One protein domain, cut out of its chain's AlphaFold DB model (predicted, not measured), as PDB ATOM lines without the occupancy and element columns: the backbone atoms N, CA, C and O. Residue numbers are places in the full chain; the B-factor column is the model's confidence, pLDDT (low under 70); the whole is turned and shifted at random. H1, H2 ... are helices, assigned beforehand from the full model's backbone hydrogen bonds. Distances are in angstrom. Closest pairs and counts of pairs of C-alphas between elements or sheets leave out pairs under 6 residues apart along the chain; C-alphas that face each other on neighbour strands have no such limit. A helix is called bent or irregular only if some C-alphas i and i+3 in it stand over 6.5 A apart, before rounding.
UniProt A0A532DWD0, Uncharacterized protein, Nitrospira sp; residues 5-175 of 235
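What this domain is: This is residues 5 to 175 of the 235 residues of an uncharacterized protein of Nitrospira sp (UniProt A0A532DWD0). A long helical hairpin of H1 and H2 makes most of the length of a thin rod, and at the end where H1 begins and H2 ends two shorter helices, H3 and H4, fold back and forth beside it to make a four-helix head. The far part of the rod is the two long helices alone, and residues 131 to 136, in the link from H2 to H3, stick out at the head end. The printed part has 171 residues with four named helices, H1, H2, H3 and H4 in that order, and no named strand; its class is all helix. The whole is extended, with a radius of gyration of the C-alphas of 30.2 A, and spans 106 by 22 by 22 A.

Where its parts are: H1, residues 5 to 62, begins at C-alpha 5 at (12.748, -7.025, -16.088) and is 83.1 A long. It has a kink of 29 degrees near residue 56 and is neither bent nor irregular, but only just: C-alphas 58 and 61 are 6.0 A apart. H2, residues 67 to 128, is the longest helix, 90.3 A from C-alpha 67 at (92.459, 7.676, -2.105) to C-alpha 128. H3, residues 139 to 161, measures 33.7 A. H4, residues 163 to 174, measures 16.6 A and ends at C-alpha 174 at (12.247, -9.404, -3.370).

How they stand to each other: The four helices form an up-and-down bundle, each running against the one before it. H1 and H2 form a hairpin and touch at a shallow tilt of 16 degrees; their closest C-alphas, of Phe 17 and Ala 112, are 5.1 A apart. H2 touches H3 with residues 113 to 128 alone, in a second hairpin at a shallow tilt of 6 degrees, closest at the C-alphas of Tyr 128 and Tyr 145, 5.8 A apart. H3 and H4 form a third hairpin at a shallow tilt of 20 degrees, the closest C-alphas being those of Ala 159 and Gly 166 at 3.7 A. H4 touches H1, opposite ways at a shallow tilt of 5 degrees, with the C-alphas of Ile 14 and Cys 167 closest at 6.4 A; H1 touches H4 with residues 7 to 21 alone. H1 and H3 are near each other, and so are H2 and H4. Every O i to N i+4 pair is within hydrogen-bond range in H2, H3 and H4, and 52 of 54 are in H1.

The domain as a whole: The C-alphas of Asp 65 and Phe 134 are the two farthest apart, at 106.8 A. The printed part has no cut. The links from H1 to H2 and from H3 to H4 are tight, and that from H2 to H3, 10 residues, is short. The mean pLDDT of the printed part is 82.8; residues 5 to 7, 56 to 64 and 129 to 147 are under 70.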
ATOM      1  N   ASN A   5      11.594  -7.878 -15.769       60.78
ATOM      2  CA  ASN A   5      12.748  -7.025 -16.088       60.78
ATOM      3  C   ASN A   5      13.264  -6.263 -14.861       60.78
ATOM      4  O   ASN A   5      14.459  -6.237 -14.609       60.78
ATOM      5  N   SER A   6      12.367  -5.729 -14.030       67.12
ATOM      6  CA  SER A   6      12.748  -4.947 -12.847       67.12
ATOM      7  C   SER A   6      13.387  -5.775 -11.724       67.12
ATOM      8  O   SER A   6      14.041  -5.226 -10.837       67.12
ATOM      9  N   ARG A   7      13.216  -7.102 -11.740       67.62
ATOM     10  CA  ARG A   7      13.878  -8.011 -10.798       67.62
ATOM     11  C   ARG A   7      15.278  -8.387 -11.268       67.62
ATOM     12  O   ARG A   7      16.176  -8.466 -10.431       67.62
ATOM     13  N   ASP A   8      15.440  -8.594 -12.569       79.25
ATOM     14  CA  ASP A   8      16.745  -8.838 -13.181       79.25
ATOM     15  C   ASP A   8      17.624  -7.582 -13.050       79.25
ATOM     16  O   ASP A   8      18.749  -7.678 -12.571       79.25
ATOM     17  N   GLU A   9      17.056  -6.393 -13.290       81.94
ATOM     18  CA  GLU A   9      17.712  -5.094 -13.068       81.94
ATOM     19  C   GLU A   9      18.181  -4.902 -11.614       81.94
ATOM     20  O   GLU A   9      19.301  -4.449 -11.382       81.94
ATOM     21  N   LEU A  10      17.363  -5.280 -10.620       86.31
ATOM     22  CA  LEU A  10      17.769  -5.212  -9.212       86.31
ATOM     23  C   LEU A  10      18.899  -6.202  -8.897       86.31
ATOM     24  O   LEU A  10      19.800  -5.876  -8.126       86.31
ATOM     25  N   GLY A  11      18.844  -7.410  -9.463       87.38
ATOM     26  CA  GLY A  11      19.914  -8.397  -9.330       87.38
ATOM     27  C   GLY A  11      21.239  -7.866  -9.877       87.38
ATOM     28  O   GLY A  11      22.261  -7.958  -9.200       87.38
ATOM     29  N   GLU A  12      21.203  -7.229 -11.048       91.00
ATOM     30  CA  GLU A  12      22.362  -6.568 -11.648       91.00
ATOM     31  C   GLU A  12      22.914  -5.448 -10.757       91.00
ATOM     32  O   GLU A  12      24.121  -5.410 -10.516       91.00
ATOM     33  N   ALA A  13      22.067  -4.583 -10.188       91.25
ATOM     34  CA  ALA A  13      22.545  -3.525  -9.294       91.25
ATOM     35  C   ALA A  13      23.097  -4.042  -7.960       91.25
ATOM     36  O   ALA A  13      23.994  -3.421  -7.387       91.25
ATOM     37  N   ILE A  14      22.588  -5.168  -7.450       90.50
ATOM     38  CA  ILE A  14      23.158  -5.831  -6.270       90.50
ATOM     39  C   ILE A  14      24.571  -6.339  -6.582       90.50
ATOM     40  O   ILE A  14      25.491  -6.098  -5.798       90.50
ATOM     41  N   GLU A  15      24.765  -6.994  -7.728       93.00
ATOM     42  CA  GLU A  15      26.082  -7.476  -8.158       93.00
ATOM     43  C   GLU A  15      27.056  -6.331  -8.457       93.00
ATOM     44  O   GLU A  15      28.220  -6.377  -8.048       93.00
ATOM     45  N   GLU A  16      26.585  -5.263  -9.103       93.94
ATOM     46  CA  GLU A  16      27.378  -4.057  -9.334       93.94
ATOM     47  C   GLU A  16      27.831  -3.439  -8.005       93.94
ATOM     48  O   GLU A  16      29.020  -3.175  -7.816       93.94
ATOM     49  N   PHE A  17      26.916  -3.283  -7.043       94.44
ATOM     50  CA  PHE A  17      27.242  -2.785  -5.709       94.44
ATOM     51  C   PHE A  17      28.266  -3.677  -4.988       94.44
ATOM     52  O   PHE A  17      29.273  -3.163  -4.491       94.44
ATOM     53  N   ARG A  18      28.074  -5.005  -4.980       92.94
ATOM     54  CA  ARG A  18      29.039  -5.965  -4.407       92.94
ATOM     55  C   ARG A  18      30.428  -5.802  -5.022       92.94
ATOM     56  O   ARG A  18      31.426  -5.721  -4.302       92.94
ATOM     57  N   SER A  19      30.485  -5.730  -6.350       94.81
ATOM     58  CA  SER A  19      31.724  -5.569  -7.109       94.81
ATOM     59  C   SER A  19      32.438  -4.261  -6.758       94.81
ATOM     60  O   SER A  19      33.631  -4.274  -6.444       94.81
ATOM     61  N   MET A  20      31.712  -3.138  -6.715       95.31
ATOM     62  CA  MET A  20      32.292  -1.831  -6.391       95.31
ATOM     63  C   MET A  20      32.840  -1.773  -4.963       95.31
ATOM     64  O   MET A  20      33.981  -1.341  -4.768       95.31
ATOM     65  N   VAL A  21      32.110  -2.305  -3.974       93.12
ATOM     66  CA  VAL A  21      32.614  -2.346  -2.590       93.12
ATOM     67  C   VAL A  21      33.858  -3.228  -2.476       93.12
ATOM     68  O   VAL A  21      34.789  -2.901  -1.733       93.12
ATOM     69  N   LYS A  22      33.910  -4.348  -3.206       94.00
ATOM     70  CA  LYS A  22      35.099  -5.206  -3.237       94.00
ATOM     71  C   LYS A  22      36.312  -4.450  -3.786       94.00
ATOM     72  O   LYS A  22      37.356  -4.440  -3.138       94.00
ATOM     73  N   ILE A  23      36.152  -3.761  -4.915       95.12
ATOM     74  CA  ILE A  23      37.209  -2.941  -5.524       95.12
ATOM     75  C   ILE A  23      37.687  -1.851  -4.551       95.12
ATOM     76  O   ILE A  23      38.892  -1.653  -4.381       95.12
ATOM     77  N   GLU A  24      36.768  -1.160  -3.872       94.38
ATOM     78  CA  GLU A  24      37.125  -0.145  -2.878       94.38
ATOM     79  C   GLU A  24      37.948  -0.743  -1.721       94.38
ATOM     80  O   GLU A  24      38.997  -0.200  -1.356       94.38
ATOM     81  N   LYS A  25      37.525  -1.892  -1.173       93.56
ATOM     82  CA  LYS A  25      38.244  -2.609  -0.102       93.56
ATOM     83  C   LYS A  25      39.639  -3.064  -0.534       93.56
ATOM     84  O   LYS A  25      40.583  -2.987   0.265       93.56
ATOM     85  N   ASP A  26      39.789  -3.494  -1.781       95.31
ATOM     86  CA  ASP A  26      41.079  -3.887  -2.342       95.31
ATOM     87  C   ASP A  26      42.030  -2.684  -2.412       95.31
ATOM     88  O   ASP A  26      43.181  -2.778  -1.975       95.31
ATOM     89  N   PHE A  27      41.544  -1.512  -2.840       95.75
ATOM     90  CA  PHE A  27      42.344  -0.284  -2.835       95.75
ATOM     91  C   PHE A  27      42.717   0.191  -1.428       95.75
ATOM     92  O   PHE A  27      43.850   0.625  -1.221       95.75
ATOM     93  N   VAL A  28      41.820   0.071  -0.442       95.38
ATOM     94  CA  VAL A  28      42.142   0.365   0.969       95.38
ATOM     95  C   VAL A  28      43.280  -0.529   1.464       95.38
ATOM     96  O   VAL A  28      44.210  -0.063   2.130       95.38
ATOM     97  N   SER A  29      43.219  -1.818   1.138       96.06
ATOM     98  CA  SER A  29      44.237  -2.794   1.535       96.06
ATOM     99  C   SER A  29      45.574  -2.521   0.846       96.06
ATOM    100  O   SER A  29      46.624  -2.555   1.492       96.06
ATOM    101  N   LEU A  30      45.544  -2.187  -0.446       95.56
ATOM    102  CA  LEU A  30      46.724  -1.828  -1.225       95.56
ATOM    103  C   LEU A  30      47.392  -0.548  -0.698       95.56
ATOM    104  O   LEU A  30      48.602  -0.544  -0.480       95.56
ATOM    105  N   GLU A  31      46.615   0.502  -0.415       96.06
ATOM    106  CA  GLU A  31      47.125   1.763   0.140       96.06
ATOM    107  C   GLU A  31      47.880   1.533   1.459       96.06
ATOM    108  O   GLU A  31      48.975   2.069   1.656       96.06
ATOM    109  N   ARG A  32      47.337   0.694   2.353       96.06
ATOM    110  CA  ARG A  32      47.984   0.346   3.630       96.06
ATOM    111  C   ARG A  32      49.322  -0.364   3.431       96.06
ATOM    112  O   ARG A  32      50.281  -0.058   4.142       96.06
ATOM    113  N   ARG A  33      49.400  -1.286   2.465       96.88
ATOM    114  CA  ARG A  33      50.643  -2.007   2.138       96.88
ATOM    115  C   ARG A  33      51.705  -1.044   1.613       96.88
ATOM    116  O   ARG A  33      52.775  -0.968   2.203       96.88
ATOM    117  N   ILE A  34      51.367  -0.221   0.617       96.06
ATOM    118  CA  ILE A  34      52.296   0.770   0.045       96.06
ATOM    119  C   ILE A  34      52.762   1.769   1.110       96.06
ATOM    120  O   ILE A  34      53.942   2.099   1.174       96.06
ATOM    121  N   THR A  35      51.859   2.234   1.978       96.75
ATOM    122  CA  THR A  35      52.213   3.138   3.085       96.75
ATOM    123  C   THR A  35      53.227   2.493   4.036       96.75
ATOM    124  O   THR A  35      54.174   3.148   4.470       96.75
ATOM    125  N   THR A  36      53.056   1.201   4.331       96.94
ATOM    126  CA  THR A  36      53.985   0.432   5.172       96.94
ATOM    127  C   THR A  36      55.346   0.287   4.492       96.94
ATOM    128  O   THR A  36      56.371   0.594   5.104       96.94
ATOM    129  N   ASP A  37      55.364  -0.102   3.218       96.06
ATOM    130  CA  ASP A  37      56.590  -0.272   2.433       96.06
ATOM    131  C   ASP A  37      57.354   1.052   2.288       96.06
ATOM    132  O   ASP A  37      58.573   1.097   2.470       96.06
ATOM    133  N   LEU A  38      56.640   2.158   2.053       95.75
ATOM    134  CA  LEU A  38      57.215   3.504   2.013       95.75
ATOM    135  C   LEU A  38      57.850   3.883   3.357       95.75
ATOM    136  O   LEU A  38      58.948   4.440   3.383       95.75
ATOM    137  N   GLY A  39      57.198   3.559   4.477       95.38
ATOM    138  CA  GLY A  39      57.747   3.782   5.816       95.38
ATOM    139  C   GLY A  39      59.039   2.997   6.064       95.38
ATOM    140  O   GLY A  39      60.020   3.552   6.571       95.38
ATOM    141  N   GLN A  40      59.082   1.728   5.648       95.38
ATOM    142  CA  GLN A  40      60.289   0.902   5.733       95.38
ATOM    143  C   GLN A  40      61.412   1.444   4.840       95.38
ATOM    144  O   GLN A  40      62.552   1.560   5.293       95.38
ATOM    145  N   SER A  41      61.096   1.830   3.601       93.06
ATOM    146  CA  SER A  41      62.065   2.389   2.651       93.06
ATOM    147  C   SER A  41      62.653   3.710   3.156       93.06
ATOM    148  O   SER A  41      63.868   3.891   3.131       93.06
ATOM    149  N   ARG A  42      61.823   4.605   3.713       93.12
ATOM    150  CA  ARG A  42      62.295   5.854   4.334       93.12
ATOM    151  C   ARG A  42      63.207   5.592   5.526       93.12
ATOM    152  O   ARG A  42      64.223   6.264   5.672       93.12
ATOM    153  N   SER A  43      62.878   4.597   6.348       94.25
ATOM    154  CA  SER A  43      63.711   4.208   7.491       94.25
ATOM    155  C   SER A  43      65.082   3.702   7.035       94.25
ATOM    156  O   SER A  43      66.102   4.121   7.582       94.25
ATOM    157  N   ARG A  44      65.128   2.870   5.984       91.69
ATOM    158  CA  ARG A  44      66.385   2.414   5.368       91.69
ATOM    159  C   ARG A  44      67.181   3.569   4.770       91.69
ATOM    160  O   ARG A  44      68.379   3.643   5.013       91.69
ATOM    161  N   HIS A  45      66.531   4.488   4.059       91.31
ATOM    162  CA  HIS A  45      67.181   5.673   3.499       91.31
ATOM    163  C   HIS A  45      67.826   6.545   4.590       91.31
ATOM    164  O   HIS A  45      68.991   6.920   4.477       91.31
ATOM    165  N   VAL A  46      67.105   6.830   5.681       91.19
ATOM    166  CA  VAL A  46      67.646   7.596   6.820       91.19
ATOM    167  C   VAL A  46      68.818   6.862   7.473       91.19
ATOM    168  O   VAL A  46      69.845   7.486   7.738       91.19
ATOM    169  N   ALA A  47      68.701   5.549   7.690       91.12
ATOM    170  CA  ALA A  47      69.777   4.740   8.260       91.12
ATOM    171  C   ALA A  47      71.023   4.726   7.361       91.12
ATOM    172  O   ALA A  47      72.138   4.897   7.853       91.12
ATOM    173  N   LEU A  48      70.843   4.588   6.044       88.56
ATOM    174  CA  LEU A  48      71.936   4.629   5.078       88.56
ATOM    175  C   LEU A  48      72.612   6.003   5.073       88.56
ATOM    176  O   LEU A  48      73.832   6.088   5.138       88.56
ATOM    177  N   HIS A  49      71.833   7.083   5.084       88.25
ATOM    178  CA  HIS A  49      72.364   8.441   5.148       88.25
ATOM    179  C   HIS A  49      73.159   8.694   6.442       88.25
ATOM    180  O   HIS A  49      74.232   9.297   6.412       88.25
ATOM    181  N   GLN A  50      72.666   8.220   7.591       88.69
ATOM    182  CA  GLN A  50      73.391   8.297   8.864       88.69
ATOM    183  C   GLN A  50      74.688   7.485   8.826       88.69
ATOM    184  O   GLN A  50      75.724   7.983   9.263       88.69
ATOM    185  N   LYS A  51      74.645   6.274   8.258       86.25
ATOM    186  CA  LYS A  51      75.817   5.416   8.072       86.25
ATOM    187  C   LYS A  51      76.862   6.082   7.180       86.25
ATOM    188  O   LYS A  51      78.012   6.160   7.582       86.25
ATOM    189  N   ILE A  52      76.461   6.645   6.040       82.12
ATOM    190  CA  ILE A  52      77.351   7.384   5.132       82.12
ATOM    191  C   ILE A  52      77.979   8.584   5.837       82.12
ATOM    192  O   ILE A  52      79.168   8.832   5.680       82.12
ATOM    193  N   ARG A  53      77.209   9.319   6.649       82.94
ATOM    194  CA  ARG A  53      77.745  10.440   7.426       82.94
ATOM    195  C   ARG A  53      78.757   9.977   8.477       82.94
ATOM    196  O   ARG A  53      79.773  10.636   8.650       82.94
ATOM    197  N   ALA A  54      78.484   8.876   9.172       81.31
ATOM    198  CA  ALA A  54      79.379   8.326  10.188       81.31
ATOM    199  C   ALA A  54      80.665   7.741   9.573       81.31
ATOM    200  O   ALA A  54      81.761   8.082  10.007       81.31
ATOM    201  N   GLU A  55      80.533   6.916   8.532       76.12
ATOM    202  CA  GLU A  55      81.653   6.316   7.795       76.12
ATOM    203  C   GLU A  55      82.461   7.382   7.045       76.12
ATOM    204  O   GLU A  55      83.684   7.326   7.038       76.12
ATOM    205  N   GLY A  56      81.808   8.400   6.478       69.19
ATOM    206  CA  GLY A  56      82.469   9.511   5.797       69.19
ATOM    207  C   GLY A  56      83.369  10.340   6.715       69.19
ATOM    208  O   GLY A  56      84.404  10.812   6.267       69.19
ATOM    209  N   VAL A  57      83.029  10.472   8.003       66.31
ATOM    210  CA  VAL A  57      83.900  11.130   8.996       66.31
ATOM    211  C   VAL A  57      85.154  10.295   9.279       66.31
ATOM    212  O   VAL A  57      86.225  10.867   9.438       66.31
ATOM    213  N   GLN A  58      85.051   8.962   9.292       64.88
ATOM    214  CA  GLN A  58      86.195   8.057   9.494       64.88
ATOM    215  C   GLN A  58      87.049   7.892   8.226       64.88
ATOM    216  O   GLN A  58      88.262   7.724   8.304       64.88
ATOM    217  N   ALA A  59      86.427   7.964   7.048       61.78
ATOM    218  CA  ALA A  59      87.099   7.822   5.762       61.78
ATOM    219  C   ALA A  59      87.983   9.027   5.403       61.78
ATOM    220  O   ALA A  59      88.873   8.879   4.574       61.78
ATOM    221  N   ILE A  60      87.777  10.200   6.021       65.31
ATOM    222  CA  ILE A  60      88.644  11.376   5.820       65.31
ATOM    223  C   ILE A  60      90.089  11.082   6.253       65.31
ATOM    224  O   ILE A  60      91.013  11.504   5.562       65.31
ATOM    225  N   ASP A  61      90.290  10.311   7.324       61.47
ATOM    226  CA  ASP A  61      91.632   9.919   7.770       61.47
ATOM    227  C   ASP A  61      92.234   8.821   6.870       61.47
ATOM    228  O   ASP A  61      93.419   8.859   6.558       61.47
ATOM    229  N   ALA A  62      91.413   7.890   6.364       63.41
ATOM    230  CA  ALA A  62      91.839   6.824   5.441       63.41
ATOM    231  C   ALA A  62      92.112   7.313   3.999       63.41
ATOM    232  O   ALA A  62      92.841   6.670   3.240       63.41
ATOM    233  N   LEU A  63      91.555   8.469   3.623       62.97
ATOM    234  CA  LEU A  63      91.777   9.153   2.343       62.97
ATOM    235  C   LEU A  63      93.244   9.559   2.134       62.97
ATOM    236  O   LEU A  63      93.661   9.741   0.989       62.97
ATOM    237  N   LEU A  64      94.007   9.698   3.223       64.81
ATOM    238  CA  LEU A  64      95.441   9.983   3.193       64.81
ATOM    239  C   LEU A  64      96.284   8.749   2.823       64.81
ATOM    240  O   LEU A  64      97.365   8.924   2.265       64.81
ATOM    241  N   ASP A  65      95.780   7.534   3.078       73.56
ATOM    242  CA  ASP A  65      96.512   6.275   2.871       73.56
ATOM    243  C   ASP A  65      96.194   5.608   1.517       73.56
ATOM    244  O   ASP A  65      97.110   5.192   0.808       73.56
ATOM    245  N   ASP A  66      94.916   5.520   1.122       79.56
ATOM    246  CA  ASP A  66      94.498   5.027  -0.203       79.56
ATOM    247  C   ASP A  66      93.281   5.814  -0.738       79.56
ATOM    248  O   ASP A  66      92.113   5.495  -0.448       79.56
ATOM    249  N   PRO A  67      93.526   6.854  -1.554       74.25
ATOM    250  CA  PRO A  67      92.459   7.676  -2.105       74.25
ATOM    251  C   PRO A  67      91.596   6.928  -3.132       74.25
ATOM    252  O   PRO A  67      90.418   7.256  -3.282       74.25
ATOM    253  N   HIS A  68      92.118   5.906  -3.821       77.50
ATOM    254  CA  HIS A  68      91.348   5.171  -4.827       77.50
ATOM    255  C   HIS A  68      90.321   4.240  -4.180       77.50
ATOM    256  O   HIS A  68      89.147   4.287  -4.555       77.50
ATOM    257  N   ALA A  69      90.722   3.463  -3.169       74.00
ATOM    258  CA  ALA A  69      89.798   2.611  -2.418       74.00
ATOM    259  C   ALA A  69      88.683   3.430  -1.738       74.00
ATOM    260  O   ALA A  69      87.506   3.054  -1.782       74.00
ATOM    261  N   SER A  70      89.037   4.594  -1.187       74.31
ATOM    262  CA  SER A  70      88.094   5.507  -0.534       74.31
ATOM    263  C   SER A  70      87.064   6.091  -1.511       74.31
ATOM    264  O   SER A  70      85.865   6.087  -1.222       74.31
ATOM    265  N   VAL A  71      87.485   6.530  -2.705       77.25
ATOM    266  CA  VAL A  71      86.571   7.047  -3.742       77.25
ATOM    267  C   VAL A  71      85.614   5.963  -4.242       77.25
ATOM    268  O   VAL A  71      84.420   6.227  -4.406       77.25
ATOM    269  N   THR A  72      86.094   4.734  -4.448       81.12
ATOM    270  CA  THR A  72      85.238   3.611  -4.862       81.12
ATOM    271  C   THR A  72      84.184   3.285  -3.803       81.12
ATOM    272  O   THR A  72      83.014   3.100  -4.144       81.12
ATOM    273  N   MET A  73      84.556   3.282  -2.519       80.69
ATOM    274  CA  MET A  73      83.621   3.064  -1.411       80.69
ATOM    275  C   MET A  73      82.559   4.171  -1.324       80.69
ATOM    276  O   MET A  73      81.368   3.872  -1.218       80.69
ATOM    277  N   ILE A  74      82.970   5.441  -1.402       79.31
ATOM    278  CA  ILE A  74      82.058   6.596  -1.335       79.31
ATOM    279  C   ILE A  74      81.076   6.578  -2.513       79.31
ATOM    280  O   ILE A  74      79.874   6.756  -2.310       79.31
ATOM    281  N   SER A  75      81.563   6.302  -3.725       81.88
ATOM    282  CA  SER A  75      80.731   6.196  -4.930       81.88
ATOM    283  C   SER A  75      79.688   5.079  -4.811       81.88
ATOM    284  O   SER A  75      78.501   5.316  -5.041       81.88
ATOM    285  N   ALA A  76      80.087   3.885  -4.356       84.62
ATOM    286  CA  ALA A  76      79.166   2.763  -4.156       84.62
ATOM    287  C   ALA A  76      78.061   3.092  -3.135       84.62
ATOM    288  O   ALA A  76      76.893   2.757  -3.334       84.62
ATOM    289  N   ARG A  77      78.405   3.807  -2.058       82.88
ATOM    290  CA  ARG A  77      77.439   4.252  -1.045       82.88
ATOM    291  C   ARG A  77      76.504   5.348  -1.544       82.88
ATOM    292  O   ARG A  77      75.318   5.318  -1.223       82.88
ATOM    293  N   GLN A  78      77.007   6.295  -2.334       84.19
ATOM    294  CA  GLN A  78      76.166   7.300  -2.984       84.19
ATOM    295  C   GLN A  78      75.178   6.660  -3.963       84.19
ATOM    296  O   GLN A  78      74.009   7.038  -3.966       84.19
ATOM    297  N   GLN A  79      75.603   5.656  -4.733       89.06
ATOM    298  CA  GLN A  79      74.707   4.894  -5.608       89.06
ATOM    299  C   GLN A  79      73.622   4.152  -4.817       89.06
ATOM    300  O   GLN A  79      72.456   4.179  -5.202       89.06
ATOM    301  N   GLU A  80      73.979   3.526  -3.692       89.56
ATOM    302  CA  GLU A  80      73.018   2.856  -2.807       89.56
ATOM    303  C   GLU A  80      72.000   3.847  -2.209       89.56
ATOM    304  O   GLU A  80      70.804   3.551  -2.145       89.56
ATOM    305  N   LEU A  81      72.451   5.048  -1.828       89.50
ATOM    306  CA  LEU A  81      71.584   6.115  -1.321       89.50
ATOM    307  C   LEU A  81      70.618   6.614  -2.393       89.50
ATOM    308  O   LEU A  81      69.422   6.733  -2.125       89.50
ATOM    309  N   GLU A  82      71.120   6.857  -3.602       91.00
ATOM    310  CA  GLU A  82      70.305   7.306  -4.729       91.00
ATOM    311  C   GLU A  82      69.273   6.240  -5.117       91.00
ATOM    312  O   GLU A  82      68.100   6.552  -5.307       91.00
ATOM    313  N   ALA A  83      69.651   4.958  -5.120       91.81
ATOM    314  CA  ALA A  83      68.715   3.860  -5.349       91.81
ATOM    315  C   ALA A  83      67.594   3.818  -4.291       91.81
ATOM    316  O   ALA A  83      66.419   3.662  -4.634       91.81
ATOM    317  N   GLN A  84      67.925   4.004  -3.006       92.25
ATOM    318  CA  GLN A  84      66.929   4.069  -1.928       92.25
ATOM    319  C   GLN A  84      66.027   5.304  -2.029       92.25
ATOM    320  O   GLN A  84      64.831   5.231  -1.726       92.25
ATOM    321  N   ARG A  85      66.578   6.437  -2.467       92.69
ATOM    322  CA  ARG A  85      65.817   7.657  -2.722       92.69
ATOM    323  C   ARG A  85      64.820   7.450  -3.862       92.69
ATOM    324  O   ARG A  85      63.631   7.687  -3.656       92.69
ATOM    325  N   ILE A  86      65.273   6.926  -5.004       95.12
ATOM    326  CA  ILE A  86      64.421   6.591  -6.157       95.12
ATOM    327  C   ILE A  86      63.303   5.636  -5.727       95.12
ATOM    328  O   ILE A  86      62.140   5.849  -6.064       95.12
ATOM    329  N   GLN A  87      63.613   4.615  -4.923       94.50
ATOM    330  CA  GLN A  87      62.606   3.691  -4.401       94.50
ATOM    331  C   GLN A  87      61.521   4.414  -3.582       94.50
ATOM    332  O   GLN A  87      60.331   4.145  -3.760       94.50
ATOM    333  N   CYS A  88      61.904   5.356  -2.718       94.38
ATOM    334  CA  CYS A  88      60.948   6.158  -1.952       94.38
ATOM    335  C   CYS A  88      60.090   7.059  -2.851       94.38
ATOM    336  O   CYS A  88      58.895   7.208  -2.591       94.38
ATOM    337  N   GLU A  89      60.677   7.661  -3.888       95.75
ATOM    338  CA  GLU A  89      59.965   8.503  -4.856       95.75
ATOM    339  C   GLU A  89      58.937   7.680  -5.647       95.75
ATOM    340  O   GLU A  89      57.766   8.058  -5.718       95.75
ATOM    341  N   VAL A  90      59.328   6.498  -6.136       96.94
ATOM    342  CA  VAL A  90      58.429   5.563  -6.832       96.94
ATOM    343  C   VAL A  90      57.281   5.125  -5.923       96.94
ATOM    344  O   VAL A  90      56.121   5.227  -6.317       96.94
ATOM    345  N   LEU A  91      57.568   4.688  -4.692       96.69
ATOM    346  CA  LEU A  91      56.528   4.277  -3.742       96.69
ATOM    347  C   LEU A  91      55.585   5.430  -3.376       96.69
ATOM    348  O   LEU A  91      54.383   5.212  -3.236       96.69
ATOM    349  N   SER A  92      56.104   6.656  -3.256       96.75
ATOM    350  CA  SER A  92      55.287   7.846  -2.984       96.75
ATOM    351  C   SER A  92      54.338   8.145  -4.147       96.75
ATOM    352  O   SER A  92      53.146   8.337  -3.923       96.75
ATOM    353  N   ARG A  93      54.828   8.087  -5.391       97.56
ATOM    354  CA  ARG A  93      53.994   8.265  -6.586       97.56
ATOM    355  C   ARG A  93      52.917   7.184  -6.701       97.56
ATOM    356  O   ARG A  93      51.752   7.489  -6.935       97.56
ATOM    357  N   VAL A  94      53.282   5.918  -6.498       97.19
ATOM    358  CA  VAL A  94      52.322   4.801  -6.540       97.19
ATOM    359  C   VAL A  94      51.262   4.951  -5.443       97.19
ATOM    360  O   VAL A  94      50.094   4.633  -5.672       97.19
ATOM    361  N   LEU A  95      51.631   5.472  -4.267       97.12
ATOM    362  CA  LEU A  95      50.683   5.772  -3.195       97.12
ATOM    363  C   LEU A  95      49.673   6.852  -3.608       97.12
ATOM    364  O   LEU A  95      48.480   6.690  -3.356       97.12
ATOM    365  N   GLU A  96      50.128   7.928  -4.248       96.62
ATOM    366  CA  GLU A  96      49.258   8.997  -4.761       96.62
ATOM    367  C   GLU A  96      48.288   8.470  -5.823       96.62
ATOM    368  O   GLU A  96      47.074   8.630  -5.683       96.62
ATOM    369  N   GLU A  97      48.792   7.732  -6.814       97.00
ATOM    370  CA  GLU A  97      47.961   7.101  -7.845       97.00
ATOM    371  C   GLU A  97      46.938   6.124  -7.233       97.00
ATOM    372  O   GLU A  97      45.777   6.069  -7.651       97.00
ATOM    373  N   THR A  98      47.334   5.372  -6.201       95.81
ATOM    374  CA  THR A  98      46.440   4.451  -5.483       95.81
ATOM    375  C   THR A  98      45.346   5.202  -4.728       95.81
ATOM    376  O   THR A  98      44.188   4.787  -4.765       95.81
ATOM    377  N   ARG A  99      45.670   6.330  -4.088       96.81
ATOM    378  CA  ARG A  99      44.691   7.183  -3.395       96.81
ATOM    379  C   ARG A  99      43.675   7.786  -4.351       96.81
ATOM    380  O   ARG A  99      42.486   7.805  -4.039       96.81
ATOM    381  N   GLU A 100      44.111   8.228  -5.525       96.50
ATOM    382  CA  GLU A 100      43.190   8.705  -6.556       96.50
ATOM    383  C   GLU A 100      42.255   7.600  -7.044       96.50
ATOM    384  O   GLU A 100      41.047   7.816  -7.151       96.50
ATOM    385  N   ARG A 101      42.787   6.403  -7.318       95.62
ATOM    386  CA  ARG A 101      41.969   5.250  -7.725       95.62
ATOM    387  C   ARG A 101      40.977   4.852  -6.640       95.62
ATOM    388  O   ARG A 101      39.814   4.615  -6.950       95.62
ATOM    389  N   ARG A 102      41.403   4.860  -5.374       95.62
ATOM    390  CA  ARG A 102      40.525   4.638  -4.222       95.62
ATOM    391  C   ARG A 102      39.398   5.666  -4.174       95.62
ATOM    392  O   ARG A 102      38.251   5.284  -3.978       95.62
ATOM    393  N   LYS A 103      39.702   6.953  -4.371       96.31
ATOM    394  CA  LYS A 103      38.686   8.014  -4.397       96.31
ATOM    395  C   LYS A 103      37.636   7.747  -5.478       96.31
ATOM    396  O   LYS A 103      36.448   7.778  -5.181       96.31
ATOM    397  N   ARG A 104      38.070   7.404  -6.696       95.94
ATOM    398  CA  ARG A 104      37.160   7.043  -7.798       95.94
ATOM    399  C   ARG A 104      36.330   5.794  -7.478       95.94
ATOM    400  O   ARG A 104      35.149   5.757  -7.795       95.94
ATOM    401  N   ALA A 105      36.920   4.788  -6.828       94.12
ATOM    402  CA  ALA A 105      36.202   3.584  -6.402       94.12
ATOM    403  C   ALA A 105      35.144   3.881  -5.321       94.12
ATOM    404  O   ALA A 105      34.048   3.329  -5.373       94.12
ATOM    405  N   ALA A 106      35.435   4.783  -4.381       94.06
ATOM    406  CA  ALA A 106      34.464   5.231  -3.383       94.06
ATOM    407  C   ALA A 106      33.308   6.022  -4.027       94.06
ATOM    408  O   ALA A 106      32.145   5.819  -3.682       94.06
ATOM    409  N   GLU A 107      33.607   6.885  -5.004       96.00
ATOM    410  CA  GLU A 107      32.591   7.594  -5.797       96.00
ATOM    411  C   GLU A 107      31.702   6.613  -6.580       96.00
ATOM    412  O   GLU A 107      30.476   6.720  -6.531       96.00
ATOM    413  N   ALA A 108      32.298   5.608  -7.231       94.38
ATOM    414  CA  ALA A 108      31.566   4.556  -7.938       94.38
ATOM    415  C   ALA A 108      30.683   3.725  -6.992       94.38
ATOM    416  O   ALA A 108      29.523   3.460  -7.300       94.38
ATOM    417  N   THR A 109      31.186   3.383  -5.804       93.81
ATOM    418  CA  THR A 109      30.407   2.685  -4.769       93.81
ATOM    419  C   THR A 109      29.215   3.523  -4.311       93.81
ATOM    420  O   THR A 109      28.102   3.009  -4.210       93.81
ATOM    421  N   ALA A 110      29.400   4.828  -4.097       93.75
ATOM    422  CA  ALA A 110      28.307   5.730  -3.739       93.75
ATOM    423  C   ALA A 110      27.234   5.814  -4.840       93.75
ATOM    424  O   ALA A 110      26.035   5.826  -4.541       93.75
ATOM    425  N   MET A 111      27.648   5.824  -6.112       95.19
ATOM    426  CA  MET A 111      26.726   5.751  -7.246       95.19
ATOM    427  C   MET A 111      25.966   4.420  -7.269       95.19
ATOM    428  O   MET A 111      24.741   4.439  -7.370       95.19
ATOM    429  N   ALA A 112      26.655   3.289  -7.090       93.25
ATOM    430  CA  ALA A 112      26.036   1.965  -7.061       93.25
ATOM    431  C   ALA A 112      24.997   1.832  -5.930       93.25
ATOM    432  O   ALA A 112      23.893   1.349  -6.164       93.25
ATOM    433  N   VAL A 113      25.284   2.353  -4.727       93.06
ATOM    434  CA  VAL A 113      24.312   2.408  -3.615       93.06
ATOM    435  C   VAL A 113      23.075   3.224  -3.990       93.06
ATOM    436  O   VAL A 113      21.951   2.832  -3.671       93.06
ATOM    437  N   SER A 114      23.262   4.365  -4.658       92.88
ATOM    438  CA  SER A 114      22.155   5.213  -5.109       92.88
ATOM    439  C   SER A 114      21.271   4.488  -6.127       92.88
ATOM    440  O   SER A 114      20.045   4.476  -5.979       92.88
ATOM    441  N   THR A 115      21.885   3.826  -7.112       93.31
ATOM    442  CA  THR A 115      21.195   3.017  -8.126       93.31
ATOM    443  C   THR A 115      20.424   1.866  -7.487       93.31
ATOM    444  O   THR A 115      19.216   1.755  -7.699       93.31
ATOM    445  N   LEU A 116      21.084   1.078  -6.631       92.62
ATOM    446  CA  LEU A 116      20.480  -0.032  -5.895       92.62
ATOM    447  C   LEU A 116      19.273   0.434  -5.074       92.62
ATOM    448  O   LEU A 116      18.194  -0.157  -5.134       92.62
ATOM    449  N   ARG A 117      19.430   1.530  -4.324       92.44
ATOM    450  CA  ARG A 117      18.348   2.109  -3.522       92.44
ATOM    451  C   ARG A 117      17.168   2.520  -4.392       92.44
ATOM    452  O   ARG A 117      16.030   2.246  -4.017       92.44
ATOM    453  N   LYS A 118      17.428   3.195  -5.512       91.81
ATOM    454  CA  LYS A 118      16.384   3.647  -6.431       91.81
ATOM    455  C   LYS A 118      15.614   2.456  -6.996       91.81
ATOM    456  O   LYS A 118      14.406   2.391  -6.808       91.81
ATOM    457  N   GLN A 119      16.306   1.487  -7.589       90.75
ATOM    458  CA  GLN A 119      15.665   0.312  -8.183       90.75
ATOM    459  C   GLN A 119      14.890  -0.516  -7.157       90.75
ATOM    460  O   GLN A 119      13.785  -0.969  -7.436       90.75
ATOM    461  N   ALA A 120      15.420  -0.677  -5.942       88.38
ATOM    462  CA  ALA A 120      14.709  -1.391  -4.890       88.38
ATOM    463  C   ALA A 120      13.416  -0.667  -4.468       88.38
ATOM    464  O   ALA A 120      12.399  -1.315  -4.214       88.38
ATOM    465  N   ILE A 121      13.429   0.669  -4.408       87.62
ATOM    466  CA  ILE A 121      12.224   1.468  -4.137       87.62
ATOM    467  C   ILE A 121      11.237   1.358  -5.302       87.62
ATOM    468  O   ILE A 121      10.068   1.068  -5.058       87.62
ATOM    469  N   ASP A 122      11.699   1.519  -6.541       86.62
ATOM    470  CA  ASP A 122      10.863   1.443  -7.743       86.62
ATOM    471  C   ASP A 122      10.189   0.063  -7.853       86.62
ATOM    472  O   ASP A 122       8.985  -0.037  -8.090       86.62
ATOM    473  N   LEU A 123      10.926  -1.020  -7.574       84.88
ATOM    474  CA  LEU A 123      10.391  -2.383  -7.553       84.88
ATOM    475  C   LEU A 123       9.373  -2.586  -6.421       84.88
ATOM    476  O   LEU A 123       8.354  -3.263  -6.600       84.88
ATOM    477  N   LEU A 124       9.621  -1.997  -5.249       82.25
ATOM    478  CA  LEU A 124       8.678  -2.029  -4.136       82.25
ATOM    479  C   LEU A 124       7.380  -1.280  -4.481       82.25
ATOM    480  O   LEU A 124       6.286  -1.778  -4.197       82.25
ATOM    481  N   GLU A 125       7.489  -0.111  -5.106       82.44
ATOM    482  CA  GLU A 125       6.356   0.691  -5.564       82.44
ATOM    483  C   GLU A 125       5.584  -0.005  -6.687       82.44
ATOM    484  O   GLU A 125       4.361  -0.075  -6.619       82.44
ATOM    485  N   ALA A 126       6.255  -0.632  -7.651       79.88
ATOM    486  CA  ALA A 126       5.590  -1.417  -8.689       79.88
ATOM    487  C   ALA A 126       4.785  -2.593  -8.103       79.88
ATOM    488  O   ALA A 126       3.700  -2.926  -8.589       79.88
ATOM    489  N   ARG A 127       5.298  -3.226  -7.038       75.38
ATOM    490  CA  ARG A 127       4.693  -4.425  -6.442       75.38
ATOM    491  C   ARG A 127       3.577  -4.122  -5.440       75.38
ATOM    492  O   ARG A 127       2.599  -4.866  -5.386       75.38
ATOM    493  N   TYR A 128       3.712  -3.056  -4.653       70.12
ATOM    494  CA  TYR A 128       2.799  -2.738  -3.544       70.12
ATOM    495  C   TYR A 128       2.190  -1.331  -3.629       70.12
ATOM    496  O   TYR A 128       1.170  -1.062  -2.999       70.12
ATOM    497  N   GLY A 129       2.772  -0.437  -4.425       62.62
ATOM    498  CA  GLY A 129       2.334   0.940  -4.625       62.62
ATOM    499  C   GLY A 129       1.221   1.066  -5.663       62.62
ATOM    500  O   GLY A 129       1.408   1.656  -6.721       62.62
ATOM    501  N   LYS A 130       0.012   0.568  -5.382       58.31
ATOM    502  CA  LYS A 130      -1.152   0.926  -6.213       58.31
ATOM    503  C   LYS A 130      -1.658   2.328  -5.854       58.31
ATOM    504  O   LYS A 130      -2.609   2.470  -5.094       58.31
ATOM    505  N   ARG A 131      -1.134   3.369  -6.509       53.22
ATOM    506  CA  ARG A 131      -1.900   4.612  -6.742       53.22
ATOM    507  C   ARG A 131      -2.855   4.386  -7.919       53.22
ATOM    508  O   ARG A 131      -2.547   4.729  -9.055       53.22
ATOM    509  N   ARG A 132      -4.029   3.793  -7.683       49.22
ATOM    510  CA  ARG A 132      -5.129   3.913  -8.657       49.22
ATOM    511  C   ARG A 132      -5.755   5.291  -8.459       49.22
ATOM    512  O   ARG A 132      -6.195   5.588  -7.358       49.22
ATOM    513  N   LEU A 133      -5.820   6.092  -9.524       47.88
ATOM    514  CA  LEU A 133      -6.330   7.477  -9.563       47.88
ATOM    515  C   LEU A 133      -7.716   7.701  -8.916       47.88
ATOM    516  O   LEU A 133      -8.079   8.841  -8.665       47.88
ATOM    517  N   PHE A 134      -8.459   6.638  -8.590       46.78
ATOM    518  CA  PHE A 134      -9.752   6.695  -7.901       46.78
ATOM    519  C   PHE A 134      -9.952   5.591  -6.846       46.78
ATOM    520  O   PHE A 134     -11.071   5.362  -6.397       46.78
ATOM    521  N   SER A 135      -8.890   4.891  -6.435       43.72
ATOM    522  CA  SER A 135      -8.968   3.905  -5.352       43.72
ATOM    523  C   SER A 135      -8.336   4.505  -4.113       43.72
ATOM    524  O   SER A 135      -7.128   4.738  -4.086       43.72
ATOM    525  N   ARG A 136      -9.137   4.703  -3.065       45.56
ATOM    526  CA  ARG A 136      -8.586   4.741  -1.711       45.56
ATOM    527  C   ARG A 136      -7.788   3.450  -1.512       45.56
ATOM    528  O   ARG A 136      -8.191   2.391  -2.005       45.56
ATOM    529  N   TRP A 137      -6.629   3.559  -0.876       46.44
ATOM    530  CA  TRP A 137      -5.958   2.388  -0.333       46.44
ATOM    531  C   TRP A 137      -6.949   1.696   0.607       46.44
ATOM    532  O   TRP A 137      -7.711   2.374   1.297       46.44
ATOM    533  N   ASN A 138      -6.965   0.365   0.636       53.19
ATOM    534  CA  ASN A 138      -7.485  -0.293   1.830       53.19
ATOM    535  C   ASN A 138      -6.421  -0.064   2.913       53.19
ATOM    536  O   ASN A 138      -5.234  -0.235   2.612       53.19
ATOM    537  N   ASP A 139      -6.805   0.320   4.131       52.88
ATOM    538  CA  ASP A 139      -5.865   0.687   5.210       52.88
ATOM    539  C   ASP A 139      -4.768  -0.381   5.430       52.88
ATOM    540  O   ASP A 139      -3.608  -0.065   5.695       52.88
ATOM    541  N   GLU A 140      -5.096  -1.656   5.201       50.72
ATOM    542  CA  GLU A 140      -4.168  -2.796   5.261       50.72
ATOM    543  C   GLU A 140      -3.064  -2.766   4.185       50.72
ATOM    544  O   GLU A 140      -1.910  -3.120   4.447       50.72
ATOM    545  N   SER A 141      -3.376  -2.314   2.968       60.31
ATOM    546  CA  SER A 141      -2.399  -2.223   1.874       60.31
ATOM    547  C   SER A 141      -1.404  -1.078   2.069       60.31
ATOM    548  O   SER A 141      -0.236  -1.212   1.702       60.31
ATOM    549  N   GLU A 142      -1.841   0.019   2.692       63.84
ATOM    550  CA  GLU A 142      -0.979   1.167   2.977       63.84
ATOM    551  C   GLU A 142      -0.009   0.833   4.109       63.84
ATOM    552  O   GLU A 142       1.199   1.032   3.968       63.84
ATOM    553  N   GLN A 143      -0.508   0.218   5.185       61.44
ATOM    554  CA  GLN A 143       0.337  -0.269   6.277       61.44
ATOM    555  C   GLN A 143       1.373  -1.288   5.785       61.44
ATOM    556  O   GLN A 143       2.549  -1.194   6.142       61.44
ATOM    557  N   THR A 144       0.974  -2.209   4.903       64.75
ATOM    558  CA  THR A 144       1.889  -3.194   4.306       64.75
ATOM    559  C   THR A 144       2.984  -2.528   3.467       64.75
ATOM    560  O   THR A 144       4.155  -2.904   3.568       64.75
ATOM    561  N   TYR A 145       2.642  -1.529   2.648       69.69
ATOM    562  CA  TYR A 145       3.624  -0.786   1.853       69.69
ATOM    563  C   TYR A 145       4.594   0.006   2.740       69.69
ATOM    564  O   TYR A 145       5.810  -0.098   2.561       69.69
ATOM    565  N   GLN A 146       4.079   0.745   3.728       68.31
ATOM    566  CA  GLN A 146       4.904   1.522   4.660       68.31
ATOM    567  C   GLN A 146       5.866   0.622   5.447       68.31
ATOM    568  O   GLN A 146       7.049   0.942   5.581       68.31
ATOM    569  N   TRP A 147       5.396  -0.548   5.892       67.19
ATOM    570  CA  TRP A 147       6.231  -1.548   6.556       67.19
ATOM    571  C   TRP A 147       7.357  -2.050   5.645       67.19
ATOM    572  O   TRP A 147       8.533  -1.984   6.014       67.19
ATOM    573  N   ARG A 148       7.030  -2.483   4.423       72.19
ATOM    574  CA  ARG A 148       8.033  -2.968   3.464       72.19
ATOM    575  C   ARG A 148       9.048  -1.893   3.091       72.19
ATOM    576  O   ARG A 148      10.223  -2.206   2.921       72.19
ATOM    577  N   ARG A 149       8.619  -0.635   3.000       78.88
ATOM    578  CA  ARG A 149       9.493   0.513   2.741       78.88
ATOM    579  C   ARG A 149      10.466   0.753   3.894       78.88
ATOM    580  O   ARG A 149      11.640   1.023   3.650       78.88
ATOM    581  N   SER A 150       9.999   0.626   5.134       75.12
ATOM    582  CA  SER A 150      10.852   0.746   6.318       75.12
ATOM    583  C   SER A 150      11.879  -0.390   6.397       75.12
ATOM    584  O   SER A 150      13.074  -0.128   6.548       75.12
ATOM    585  N   LEU A 151      11.441  -1.638   6.193       71.94
ATOM    586  CA  LEU A 151      12.325  -2.806   6.157       71.94
ATOM    587  C   LEU A 151      13.366  -2.698   5.032       71.94
ATOM    588  O   LEU A 151      14.544  -2.951   5.266       71.94
ATOM    589  N   LEU A 152      12.969  -2.245   3.839       82.31
ATOM    590  CA  LEU A 152      13.902  -1.989   2.741       82.31
ATOM    591  C   LEU A 152      14.992  -0.981   3.142       82.31
ATOM    592  O   LEU A 152      16.166  -1.205   2.859       82.31
ATOM    593  N   GLY A 153      14.630   0.101   3.838       80.50
ATOM    594  CA  GLY A 153      15.602   1.072   4.350       80.50
ATOM    595  C   GLY A 153      16.634   0.449   5.295       80.50
ATOM    596  O   GLY A 153      17.821   0.755   5.194       80.50
ATOM    597  N   GLN A 154      16.205  -0.466   6.169       76.81
ATOM    598  CA  GLN A 154      17.095  -1.192   7.082       76.81
ATOM    599  C   GLN A 154      17.999  -2.183   6.344       76.81
ATOM    600  O   GLN A 154      19.188  -2.261   6.641       76.81
ATOM    601  N   LEU A 155      17.465  -2.911   5.359       78.50
ATOM    602  CA  LEU A 155      18.246  -3.848   4.550       78.50
ATOM    603  C   LEU A 155      19.299  -3.135   3.698       78.50
ATOM    604  O   LEU A 155      20.421  -3.615   3.595       78.50
ATOM    605  N   LEU A 156      18.971  -1.964   3.145       85.88
ATOM    606  CA  LEU A 156      19.936  -1.114   2.445       85.88
ATOM    607  C   LEU A 156      21.022  -0.597   3.397       85.88
ATOM    608  O   LEU A 156      22.198  -0.617   3.052       85.88
ATOM    609  N   ALA A 157      20.653  -0.176   4.612       82.19
ATOM    610  CA  ALA A 157      21.629   0.229   5.623       82.19
ATOM    611  C   ALA A 157      22.552  -0.934   6.028       82.19
ATOM    612  O   ALA A 157      23.759  -0.738   6.164       82.19
ATOM    613  N   LEU A 158      21.997  -2.143   6.162       78.62
ATOM    614  CA  LEU A 158      22.764  -3.358   6.418       78.62
ATOM    615  C   LEU A 158      23.673  -3.709   5.238       78.62
ATOM    616  O   LEU A 158      24.815  -4.067   5.466       78.62
ATOM    617  N   ALA A 159      23.224  -3.559   3.991       81.06
ATOM    618  CA  ALA A 159      24.066  -3.789   2.815       81.06
ATOM    619  C   ALA A 159      25.266  -2.829   2.760       81.06
ATOM    620  O   ALA A 159      26.334  -3.210   2.290       81.06
ATOM    621  N   CYS A 160      25.139  -1.616   3.302       85.31
ATOM    622  CA  CYS A 160      26.266  -0.692   3.429       85.31
ATOM    623  C   CYS A 160      27.267  -1.085   4.533       85.31
ATOM    624  O   CYS A 160      28.449  -0.770   4.404       85.31
ATOM    625  N   SER A 161      26.830  -1.733   5.620       83.19
ATOM    626  CA  SER A 161      27.711  -2.127   6.736       83.19
ATOM    627  C   SER A 161      28.269  -3.549   6.603       83.19
ATOM    628  O   SER A 161      29.443  -3.785   6.888       83.19
ATOM    629  N   ASP A 162      27.449  -4.479   6.124       81.88
ATOM    630  CA  ASP A 162      27.737  -5.886   5.857       81.88
ATOM    631  C   ASP A 162      27.159  -6.265   4.483       81.88
ATOM    632  O   ASP A 162      26.018  -6.713   4.347       81.88
ATOM    633  N   VAL A 163      27.971  -6.036   3.446       84.50
ATOM    634  CA  VAL A 163      27.592  -6.193   2.033       84.50
ATOM    635  C   VAL A 163      27.026  -7.571   1.731       84.50
ATOM    636  O   VAL A 163      25.965  -7.663   1.124       84.50
ATOM    637  N   GLU A 164      27.702  -8.638   2.155       81.12
ATOM    638  CA  GLU A 164      27.298 -10.002   1.809       81.12
ATOM    639  C   GLU A 164      25.938 -10.331   2.422       81.12
ATOM    640  O   GLU A 164      25.007 -10.736   1.718       81.12
ATOM    641  N   ARG A 165      25.794 -10.073   3.729       74.94
ATOM    642  CA  ARG A 165      24.555 -10.339   4.461       74.94
ATOM    643  C   ARG A 165      23.413  -9.451   3.980       74.94
ATOM    644  O   ARG A 165      22.313  -9.946   3.745       74.94
ATOM    645  N   GLY A 166      23.654  -8.153   3.829       76.12
ATOM    646  CA  GLY A 166      22.639  -7.197   3.399       76.12
ATOM    647  C   GLY A 166      22.155  -7.458   1.975       76.12
ATOM    648  O   GLY A 166      20.949  -7.486   1.748       76.12
ATOM    649  N   CYS A 167      23.061  -7.744   1.034       81.44
ATOM    650  CA  CYS A 167      22.691  -8.073  -0.345       81.44
ATOM    651  C   CYS A 167      21.907  -9.387  -0.437       81.44
ATOM    652  O   CYS A 167      20.875  -9.433  -1.102       81.44
ATOM    653  N   ALA A 168      22.327 -10.434   0.282       77.31
ATOM    654  CA  ALA A 168      21.591 -11.699   0.316       77.31
ATOM    655  C   ALA A 168      20.166 -11.523   0.875       77.31
ATOM    656  O   ALA A 168      19.204 -12.099   0.361       77.31
ATOM    657  N   LEU A 169      20.008 -10.684   1.903       73.12
ATOM    658  CA  LEU A 169      18.699 -10.357   2.467       73.12
ATOM    659  C   LEU A 169      17.852  -9.480   1.537       73.12
ATOM    660  O   LEU A 169      16.639  -9.676   1.483       73.12
ATOM    661  N   LEU A 170      18.459  -8.549   0.796       80.06
ATOM    662  CA  LEU A 170      17.772  -7.755  -0.227       80.06
ATOM    663  C   LEU A 170      17.245  -8.646  -1.353       80.06
ATOM    664  O   LEU A 170      16.061  -8.573  -1.685       80.06
ATOM    665  N   GLU A 171      18.079  -9.540  -1.887       80.44
ATOM    666  CA  GLU A 171      17.651 -10.523  -2.884       80.44
ATOM    667  C   GLU A 171      16.475 -11.347  -2.363       80.44
ATOM    668  O   GLU A 171      15.462 -11.484  -3.051       80.44
ATOM    669  N   TYR A 172      16.589 -11.873  -1.137       73.69
ATOM    670  CA  TYR A 172      15.537 -12.651  -0.494       73.69
ATOM    671  C   TYR A 172      14.250 -11.838  -0.322       73.69
ATOM    672  O   TYR A 172      13.177 -12.333  -0.659       73.69
ATOM    673  N   PHE A 173      14.341 -10.578   0.115       76.38
ATOM    674  CA  PHE A 173      13.195  -9.692   0.330       76.38
ATOM    675  C   PHE A 173      12.342  -9.490  -0.924       76.38
ATOM    676  O   PHE A 173      11.113  -9.395  -0.827       76.38
ATOM    677  N   PHE A 174      12.963  -9.497  -2.103       76.31
ATOM    678  CA  PHE A 174      12.247  -9.404  -3.370       76.31
ATOM    679  C   PHE A 174      11.833 -10.763  -3.965       76.31
ATOM    680  O   PHE A 174      11.048 -10.780  -4.917       76.31
ATOM    681  N   ARG A 175      12.222 -11.909  -3.380       73.69
ATOM    682  CA  ARG A 175      11.700 -13.230  -3.788       73.69
ATOM    683  C   ARG A 175      10.218 -13.378  -3.428       73.69
ATOM    684  O   ARG A 175       9.714 -12.840  -2.446       73.69
TER     685      ARG A 175